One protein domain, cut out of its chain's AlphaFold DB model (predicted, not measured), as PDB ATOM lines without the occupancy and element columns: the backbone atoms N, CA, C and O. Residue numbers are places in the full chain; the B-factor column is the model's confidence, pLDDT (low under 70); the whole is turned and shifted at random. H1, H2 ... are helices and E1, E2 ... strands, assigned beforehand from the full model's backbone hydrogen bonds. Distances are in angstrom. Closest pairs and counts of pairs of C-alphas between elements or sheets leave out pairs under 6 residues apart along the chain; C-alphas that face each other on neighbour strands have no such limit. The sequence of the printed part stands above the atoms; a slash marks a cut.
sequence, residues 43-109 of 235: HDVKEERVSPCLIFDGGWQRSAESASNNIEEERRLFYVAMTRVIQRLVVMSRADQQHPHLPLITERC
ATOM      1  N   HIS A  43     -46.893  10.600  17.639       60.72
ATOM      2  CA  HIS A  43     -47.036  10.999  16.240       60.72
ATOM      3  C   HIS A  43     -45.725  11.508  15.627       60.72
ATOM      4  O   HIS A  43     -45.476  11.252  14.449       60.72
ATOM      5  N   ASP A  44     -44.866  12.142  16.429       55.91
ATOM      6  CA  ASP A  44     -43.603  12.740  15.975       55.91
ATOM      7  C   ASP A  44     -42.462  11.713  15.844       55.91
ATOM      8  O   ASP A  44     -41.388  12.024  15.341       55.91
ATOM      9  N   VAL A  45     -42.668  10.462  16.281       58.19
ATOM     10  CA  VAL A  45     -41.630   9.405  16.326       58.19
ATOM     11  C   VAL A  45     -41.655   8.522  15.065       58.19
ATOM     12  O   VAL A  45     -41.114   7.418  15.026       58.19
ATOM     13  N   LYS A  46     -42.310   8.971  13.988       52.69
ATOM     14  CA  LYS A  46     -42.640   8.105  12.846       52.69
ATOM     15  C   LYS A  46     -41.414   7.516  12.134       52.69
ATOM     16  O   LYS A  46     -41.537   6.411  11.601       52.69
ATOM     17  N   GLU A  47     -40.258   8.176  12.170       52.56
ATOM     18  CA  GLU A  47     -39.065   7.786  11.397       52.56
ATOM     19  C   GLU A  47     -37.832   7.448  12.248       52.56
ATOM     20  O   GLU A  47     -36.882   6.842  11.751       52.56
ATOM     21  N   GLU A  48     -37.862   7.742  13.549       60.31
ATOM     22  CA  GLU A  48     -36.710   7.576  14.435       60.31
ATOM     23  C   GLU A  48     -36.861   6.323  15.309       60.31
ATOM     24  O   GLU A  48     -37.908   6.072  15.913       60.31
ATOM     25  N   ARG A  49     -35.812   5.497  15.379       57.81
ATOM     26  CA  ARG A  49     -35.758   4.397  16.347       57.81
ATOM     27  C   ARG A  49     -35.263   4.945  17.685       57.81
ATOM     28  O   ARG A  49     -34.171   5.501  17.743       57.81
ATOM     29  N   VAL A  50     -36.033   4.757  18.755       60.38
ATOM     30  CA  VAL A  50     -35.777   5.386  20.065       60.38
ATOM     31  C   VAL A  50     -35.344   4.341  21.093       60.38
ATOM     32  O   VAL A  50     -35.818   3.199  21.071       60.38
ATOM     33  N   SER A  51     -34.426   4.700  21.996       61.22
ATOM     34  CA  SER A  51     -33.935   3.764  23.009       61.22
ATOM     35  C   SER A  51     -33.316   4.436  24.246       61.22
ATOM     36  O   SER A  51     -32.267   5.059  24.088       61.22
ATOM     37  N   PRO A  52     -33.856   4.249  25.477       65.94
ATOM     38  CA  PRO A  52     -35.139   3.625  25.863       65.94
ATOM     39  C   PRO A  52     -36.369   4.509  25.561       65.94
ATOM     40  O   PRO A  52     -36.234   5.710  25.357       65.94
ATOM     41  N   CYS A  53     -37.575   3.924  25.534       72.31
ATOM     42  CA  CYS A  53     -38.834   4.634  25.258       72.31
ATOM     43  C   CYS A  53     -39.872   4.420  26.374       72.31
ATOM     44  O   CYS A  53     -40.084   3.291  26.828       72.31
ATOM     45  N   LEU A  54     -40.532   5.509  26.781       76.19
ATOM     46  CA  LEU A  54     -41.589   5.542  27.790       76.19
ATOM     47  C   LEU A  54     -42.900   6.022  27.153       76.19
ATOM     48  O   LEU A  54     -42.963   7.131  26.624       76.19
ATOM     49  N   ILE A  55     -43.951   5.207  27.224       78.12
ATOM     50  CA  ILE A  55     -45.304   5.573  26.786       78.12
ATOM     51  C   ILE A  55     -46.145   5.900  28.023       78.12
ATOM     52  O   ILE A  55     -46.305   5.062  28.914       78.12
ATOM     53  N   PHE A  56     -46.695   7.115  28.074       76.69
ATOM     54  CA  PHE A  56     -47.584   7.558  29.149       76.69
ATOM     55  C   PHE A  56     -49.054   7.240  28.839       76.69
ATOM     56  O   PHE A  56     -49.516   7.456  27.721       76.69
ATOM     57  N   ASP A  57     -49.806   6.821  29.862       73.38
ATOM     58  CA  ASP A  57     -51.243   6.482  29.792       73.38
ATOM     59  C   ASP A  57     -52.183   7.694  29.600       73.38
ATOM     60  O   ASP A  57     -53.405   7.586  29.617       73.38
ATOM     61  N   GLY A  58     -51.646   8.908  29.488       68.62
ATOM     62  CA  GLY A  58     -52.472  10.112  29.468       68.62
ATOM     63  C   GLY A  58     -53.205  10.302  28.141       68.62
ATOM     64  O   GLY A  58     -52.570  10.619  27.144       68.62
ATOM     65  N   GLY A  59     -54.540  10.220  28.147       69.19
ATOM     66  CA  GLY A  59     -55.384  10.736  27.054       69.19
ATOM     67  C   GLY A  59     -55.857   9.727  26.003       69.19
ATOM     68  O   GLY A  59     -56.749  10.071  25.231       69.19
ATOM     69  N   TRP A  60     -55.365   8.484  26.031       74.38
ATOM     70  CA  TRP A  60     -55.783   7.405  25.119       74.38
ATOM     71  C   TRP A  60     -57.272   7.062  25.238       74.38
ATOM     72  O   TRP A  60     -57.944   6.784  24.254       74.38
ATOM     73  N   GLN A  61     -57.821   7.130  26.452       70.44
ATOM     74  CA  GLN A  61     -59.238   6.854  26.684       70.44
ATOM     75  C   GLN A  61     -60.160   7.893  26.017       70.44
ATOM     76  O   GLN A  61     -61.168   7.539  25.415       70.44
ATOM     77  N   ARG A  62     -59.801   9.184  26.079       65.88
ATOM     78  CA  ARG A  62     -60.644  10.277  25.554       65.88
ATOM     79  C   ARG A  62     -60.760  10.238  24.037       65.88
ATOM     80  O   ARG A  62     -61.796  10.597  23.483       65.88
ATOM     81  N   SER A  63     -59.683   9.851  23.370       62.16
ATOM     82  CA  SER A  63     -59.646   9.795  21.918       62.16
ATOM     83  C   SER A  63     -60.342   8.515  21.405       62.16
ATOM     84  O   SER A  63     -61.140   8.622  20.469       62.16
ATOM     85  N   ALA A  64     -60.277   7.395  22.140       59.94
ATOM     86  CA  ALA A  64     -61.102   6.204  21.887       59.94
ATOM     87  C   ALA A  64     -62.619   6.443  22.050       59.94
ATOM     88  O   ALA A  64     -63.422   5.872  21.312       59.94
ATOM     89  N   GLU A  65     -63.024   7.288  23.003       63.03
ATOM     90  CA  GLU A  65     -64.435   7.608  23.286       63.03
ATOM     91  C   GLU A  65     -65.056   8.608  22.289       63.03
ATOM     92  O   GLU A  65     -66.278   8.662  22.153       63.03
ATOM     93  N   SER A  66     -64.242   9.397  21.576       60.31
ATOM     94  CA  SER A  66     -64.728  10.523  20.759       60.31
ATOM     95  C   SER A  66     -65.264  10.126  19.371       60.31
ATOM     96  O   SER A  66     -66.062  10.873  18.807       60.31
ATOM     97  N   ALA A  67     -64.873   8.971  18.812       58.56
ATOM     98  CA  ALA A  67     -65.453   8.395  17.588       58.56
ATOM     99  C   ALA A  67     -64.984   6.943  17.369       58.56
ATOM    100  O   ALA A  67     -63.806   6.637  17.533       58.56
ATOM    101  N   SER A  68     -65.863   6.050  16.897       56.12
ATOM    102  CA  SER A  68     -65.532   4.635  16.636       56.12
ATOM    103  C   SER A  68     -64.452   4.421  15.564       56.12
ATOM    104  O   SER A  68     -63.727   3.435  15.640       56.12
ATOM    105  N   ASN A  69     -64.290   5.345  14.608       58.25
ATOM    106  CA  ASN A  69     -63.185   5.312  13.635       58.25
ATOM    107  C   ASN A  69     -61.816   5.638  14.259       58.25
ATOM    108  O   ASN A  69     -60.789   5.267  13.697       58.25
ATOM    109  N   ASN A  70     -61.784   6.288  15.425       66.88
ATOM    110  CA  ASN A  70     -60.547   6.730  16.065       66.88
ATOM    111  C   ASN A  70     -59.815   5.568  16.765       66.88
ATOM    112  O   ASN A  70     -58.592   5.490  16.752       66.88
ATOM    113  N   ILE A  71     -60.549   4.570  17.275       75.50
ATOM    114  CA  ILE A  71     -59.957   3.467  18.051       75.50
ATOM    115  C   ILE A  71     -58.997   2.576  17.244       75.50
ATOM    116  O   ILE A  71     -58.108   1.932  17.806       75.50
ATOM    117  N   GLU A  72     -59.192   2.468  15.927       79.06
ATOM    118  CA  GLU A  72     -58.299   1.698  15.057       79.06
ATOM    119  C   GLU A  72     -57.039   2.497  14.704       79.06
ATOM    120  O   GLU A  72     -55.937   1.945  14.669       79.06
ATOM    121  N   GLU A  73     -57.190   3.805  14.491       77.69
ATOM    122  CA  GLU A  73     -56.082   4.733  14.268       77.69
ATOM    123  C   GLU A  73     -55.176   4.814  15.499       77.69
ATOM    124  O   GLU A  73     -53.963   4.636  15.380       77.69
ATOM    125  N   GLU A  74     -55.754   4.938  16.691       78.69
ATOM    126  CA  GLU A  74     -55.027   4.883  17.962       78.69
ATOM    127  C   GLU A  74     -54.302   3.560  18.178       78.69
ATOM    128  O   GLU A  74     -53.147   3.537  18.606       78.69
ATOM    129  N   ARG A  75     -54.934   2.441  17.817       82.94
ATOM    130  CA  ARG A  75     -54.300   1.123  17.918       82.94
ATOM    131  C   ARG A  75     -53.089   1.013  16.999       82.94
ATOM    132  O   ARG A  75     -52.072   0.446  17.402       82.94
ATOM    133  N   ARG A  76     -53.179   1.560  15.779       83.88
ATOM    134  CA  ARG A  76     -52.037   1.649  14.857       83.88
ATOM    135  C   ARG A  76     -50.929   2.517  15.439       83.88
ATOM    136  O   ARG A  76     -49.773   2.108  15.385       83.88
ATOM    137  N   LEU A  77     -51.264   3.661  16.031       81.12
ATOM    138  CA  LEU A  77     -50.291   4.546  16.677       81.12
ATOM    139  C   LEU A  77     -49.590   3.857  17.849       81.12
ATOM    140  O   LEU A  77     -48.364   3.891  17.926       81.12
ATOM    141  N   PHE A  78     -50.340   3.163  18.705       81.56
ATOM    142  CA  PHE A  78     -49.790   2.384  19.812       81.56
ATOM    143  C   PHE A  78     -48.842   1.283  19.313       81.56
ATOM    144  O   PHE A  78     -47.727   1.138  19.811       81.56
ATOM    145  N   TYR A  79     -49.237   0.539  18.276       85.06
ATOM    146  CA  TYR A  79     -48.384  -0.474  17.651       85.06
ATOM    147  C   TYR A  79     -47.104   0.116  17.039       85.06
ATOM    148  O   TYR A  79     -46.014  -0.426  17.240       85.06
ATOM    149  N   VAL A  80     -47.208   1.243  16.327       83.19
ATOM    150  CA  VAL A  80     -46.042   1.953  15.783       83.19
ATOM    151  C   VAL A  80     -45.114   2.382  16.918       83.19
ATOM    152  O   VAL A  80     -43.932   2.063  16.864       83.19
ATOM    153  N   ALA A  81     -45.636   2.996  17.984       78.50
ATOM    154  CA  ALA A  81     -44.841   3.393  19.147       78.50
ATOM    155  C   ALA A  81     -44.030   2.222  19.720       78.50
ATOM    156  O   ALA A  81     -42.825   2.344  19.923       78.50
ATOM    157  N   MET A  82     -44.672   1.064  19.916       81.69
ATOM    158  CA  MET A  82     -44.018  -0.132  20.455       81.69
ATOM    159  C   MET A  82     -42.930  -0.685  19.527       81.69
ATOM    160  O   MET A  82     -41.875  -1.106  19.992       81.69
ATOM    161  N   THR A  83     -43.172  -0.690  18.214       80.88
ATOM    162  CA  THR A  83     -42.263  -1.294  17.223       80.88
ATOM    163  C   THR A  83     -41.074  -0.413  16.842       80.88
ATOM    164  O   THR A  83     -40.134  -0.895  16.208       80.88
ATOM    165  N   ARG A  84     -41.065   0.863  17.248       76.75
ATOM    166  CA  ARG A  84     -39.919   1.774  17.074       76.75
ATOM    167  C   ARG A  84     -38.853   1.632  18.165       76.75
ATOM    168  O   ARG A  84     -37.752   2.158  17.999       76.75
ATOM    169  N   VAL A  85     -39.153   0.925  19.255       73.88
ATOM    170  CA  VAL A  85     -38.257   0.798  20.411       73.88
ATOM    171  C   VAL A  85     -37.187  -0.265  20.172       73.88
ATOM    172  O   VAL A  85     -37.509  -1.400  19.832       73.88
ATOM    173  N   ILE A  86     -35.913   0.083  20.387       76.06
ATOM    174  CA  ILE A  86     -34.796  -0.862  20.185       76.06
ATOM    175  C   ILE A  86     -34.468  -1.657  21.455       76.06
ATOM    176  O   ILE A  86     -34.353  -2.877  21.378       76.06
ATOM    177  N   GLN A  87     -34.263  -1.001  22.608       77.06
ATOM    178  CA  GLN A  87     -33.789  -1.701  23.818       77.06
ATOM    179  C   GLN A  87     -34.891  -1.978  24.838       77.06
ATOM    180  O   GLN A  87     -35.066  -3.119  25.259       77.06
ATOM    181  N   ARG A  88     -35.593  -0.940  25.307       76.69
ATOM    182  CA  ARG A  88     -36.541  -1.068  26.421       76.69
ATOM    183  C   ARG A  88     -37.752  -0.178  26.213       76.69
ATOM    184  O   ARG A  88     -37.607   1.038  26.097       76.69
ATOM    185  N   LEU A  89     -38.921  -0.811  26.209       80.75
ATOM    186  CA  LEU A  89     -40.224  -0.163  26.228       80.75
ATOM    187  C   LEU A  89     -40.772  -0.219  27.654       80.75
ATOM    188  O   LEU A  89     -40.889  -1.301  28.231       80.75
ATOM    189  N   VAL A  90     -41.134   0.936  28.195       82.69
ATOM    190  CA  VAL A  90     -41.901   1.044  29.436       82.69
ATOM    191  C   VAL A  90     -43.240   1.673  29.088       82.69
ATOM    192  O   VAL A  90     -43.287   2.734  28.472       82.69
ATOM    193  N   VAL A  91     -44.333   1.022  29.471       81.69
ATOM    194  CA  VAL A  91     -45.676   1.591  29.333       81.69
ATOM    195  C   VAL A  91     -46.211   1.844  30.728       81.69
ATOM    196  O   VAL A  91     -46.289   0.925  31.543       81.69
ATOM    197  N   MET A  92     -46.534   3.097  31.022       80.88
ATOM    198  CA  MET A  92     -47.145   3.454  32.294       80.88
ATOM    199  C   MET A  92     -48.639   3.189  32.221       80.88
ATOM    200  O   MET A  92     -49.258   3.443  31.192       80.88
ATOM    201  N   SER A  93     -49.208   2.720  33.329       80.62
ATOM    202  CA  SER A  93     -50.651   2.647  33.515       80.62
ATOM    203  C   SER A  93     -51.049   3.471  34.727       80.62
ATOM    204  O   SER A  93     -50.385   3.420  35.766       80.62
ATOM    205  N   ARG A  94     -52.114   4.252  34.588       78.00
ATOM    206  CA  ARG A  94     -52.677   5.058  35.668       78.00
ATOM    207  C   ARG A  94     -53.904   4.370  36.246       78.00
ATOM    208  O   ARG A  94     -54.744   3.886  35.507       78.00
ATOM    209  N   ALA A  95     -54.051   4.384  37.568       78.88
ATOM    210  CA  ALA A  95     -55.219   3.785  38.220       78.88
ATOM    211  C   ALA A  95     -56.527   4.563  37.969       78.88
ATOM    212  O   ALA A  95     -57.608   3.996  38.109       78.88
ATOM    213  N   ASP A  96     -56.443   5.853  37.626       80.19
ATOM    214  CA  ASP A  96     -57.600   6.725  37.393       80.19
ATOM    215  C   ASP A  96     -58.088   6.744  35.933       80.19
ATOM    216  O   ASP A  96     -59.065   7.427  35.635       80.19
ATOM    217  N   GLN A  97     -57.424   6.022  35.023       77.56
ATOM    218  CA  GLN A  97     -57.789   5.928  33.604       77.56
ATOM    219  C   GLN A  97     -57.667   4.483  33.119       77.56
ATOM    220  O   GLN A  97     -56.997   3.661  33.739       77.56
ATOM    221  N   GLN A  98     -58.328   4.159  32.010       77.56
ATOM    222  CA  GLN A  98     -58.191   2.849  31.380       77.56
ATOM    223  C   GLN A  98     -57.589   2.991  29.987       77.56
ATOM    224  O   GLN A  98     -58.254   3.453  29.061       77.56
ATOM    225  N   HIS A  99     -56.344   2.542  29.819       80.75
ATOM    226  CA  HIS A  99     -55.748   2.445  28.492       80.75
ATOM    227  C   HIS A  99     -56.472   1.364  27.667       80.75
ATOM    228  O   HIS A  99     -56.381   0.178  28.006       80.75
ATOM    229  N   PRO A 100     -57.107   1.700  26.533       81.94
ATOM    230  CA  PRO A 100     -57.893   0.738  25.755       81.94
ATOM    231  C   PRO A 100     -57.043  -0.410  25.185       81.94
ATOM    232  O   PRO A 100     -57.525  -1.523  24.993       81.94
ATOM    233  N   HIS A 101     -55.758  -0.153  24.917       83.88
ATOM    234  CA  HIS A 101     -54.852  -1.132  24.300       83.88
ATOM    235  C   HIS A 101     -53.905  -1.867  25.265       83.88
ATOM    236  O   HIS A 101     -53.307  -2.860  24.854       83.88
ATOM    237  N   LEU A 102     -53.777  -1.453  26.537       85.25
ATOM    238  CA  LEU A 102     -52.900  -2.155  27.487       85.25
ATOM    239  C   LEU A 102     -53.331  -3.605  27.751       85.25
ATOM    240  O   LEU A 102     -52.453  -4.475  27.753       85.25
ATOM    241  N   PRO A 103     -54.636  -3.919  27.916       86.62
ATOM    242  CA  PRO A 103     -55.082  -5.299  28.103       86.62
ATOM    243  C   PRO A 103     -54.601  -6.253  27.000       86.62
ATOM    244  O   PRO A 103     -54.347  -7.420  27.279       86.62
ATOM    245  N   LEU A 104     -54.386  -5.751  25.776       84.94
ATOM    246  CA  LEU A 104     -53.958  -6.546  24.616       84.94
ATOM    247  C   LEU A 104     -52.516  -7.062  24.720       84.94
ATOM    248  O   LEU A 104     -52.173  -8.060  24.089       84.94
ATOM    249  N   ILE A 105     -51.659  -6.374  25.479       85.50
ATOM    250  CA  ILE A 105     -50.234  -6.718  25.626       85.50
ATOM    251  C   ILE A 105     -49.876  -7.177  27.040       85.50
ATOM    252  O   ILE A 105     -48.769  -7.647  27.280       85.50
ATOM    253  N   THR A 106     -50.826  -7.074  27.969       83.56
ATOM    254  CA  THR A 106     -50.634  -7.258  29.411       83.56
ATOM    255  C   THR A 106     -49.990  -8.597  29.781       83.56
ATOM    256  O   THR A 106     -49.165  -8.636  30.690       83.56
ATOM    257  N   GLU A 107     -50.331  -9.685  29.088       85.06
ATOM    258  CA  GLU A 107     -49.772 -11.027  29.336       85.06
ATOM    259  C   GLU A 107     -48.296 -11.156  28.929       85.06
ATOM    260  O   GLU A 107     -47.596 -12.054  29.388       85.06
ATOM    261  N   ARG A 108     -47.815 -10.256  28.066       83.56
ATOM    262  CA  ARG A 108     -46.439 -10.230  27.548       83.56
ATOM    263  C   ARG A 108     -45.570  -9.180  28.241       83.56
ATOM    264  O   ARG A 108     -44.394  -9.052  27.912       83.56
ATOM    265  N   CYS A 109     -46.139  -8.422  29.176       83.94
ATOM    266  CA  CYS A 109     -45.448  -7.370  29.907       83.94
ATOM    267  C   CYS A 109     -45.072  -7.845  31.311       83.94
ATOM    268  O   CYS A 109     -45.881  -8.430  32.029       83.94
TER     269      CYS A 109
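AT A GLANCE: This is residues 43 to 109 of the 235 residues of the protein "UvrD-like helicase C-terminal domain-containing protein" of Aeromonas jandaei (UniProt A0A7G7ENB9). A long helix, H2, runs beside a very small parallel sheet of two short strands, E1 and E2, with its residues 78 to 83 near the sheet; at its other end the short helix H1 folds back on it as a helical hairpin. A stretch with no named element, residues 92 to 109, follows E2, and its residues 103 to 108 stick out. The printed part has 67 residues with two named helices and two named strands, in the order E1, H1, H2, E2; the class is mixed, helices and strands, though under half of the residues are in named elements. The whole is compact, with a radius of gyration of the C-alphas of 12.0 A, and spans 32 by 25 by 19 A.

IN THESE COORDINATES: Strand E1 is residues 53 to 55 and begins at C-alpha 53, at (-38.834, 4.634, 25.258). Strand E2 is residues 89 to 91 and ends at C-alpha 91, at (-45.676, 1.591, 29.333). Helix H2, residues 70 to 83, measures 20.0 A from first to last C-alpha and begins at C-alpha 70, at (-60.547, 6.730, 16.065). Helix H1 is residues 60 to 66 and measures 10.4 A.

HOW THE PARTS SIT: E1 and E2 are parallel neighbours, with 18 degrees between their directions. The C-alphas of Ile 55 and Val 91 face each other at 4.7 A. N 55 and O 90 are within hydrogen-bond range at 2.8 A, and so are N 90 and O 53 at 2.9 A. E1, H1, H2 and E2 form a strand-helix-strand unit, two parallel neighbour strands with helices between them along the chain, and its crossover is right-handed. The closest C-alphas of H2 and E2 are those of Met 82 and Leu 89, 6.9 A apart. The closest C-alphas of H2 and E1 are those of Ala 81 and Ile 55, 8.0 A apart. H1 and H2 touch, H2 with residues 70 to 74 alone; their closest C-alphas are those of Ala 64 and Ile 71, 4.8 A apart. This helical hairpin has a shallow tilt of 21 degrees, opposite ways. H1 and E2 are apart. In H1 and H2 every O i to N i+4 pair is within hydrogen-bond range.

THE WHOLE: The two C-alphas farthest apart are those of Ala 67 and Gln 87, at 33.8 A. The printed part, residues 43 to 109, has no cut. The links E1 to H1, H1 to H2 and H2 to E2 are tight. The mean pLDDT of the printed part is 73.9; residues 43 to 52, 58 to 59 and 62 to 70 are under 70.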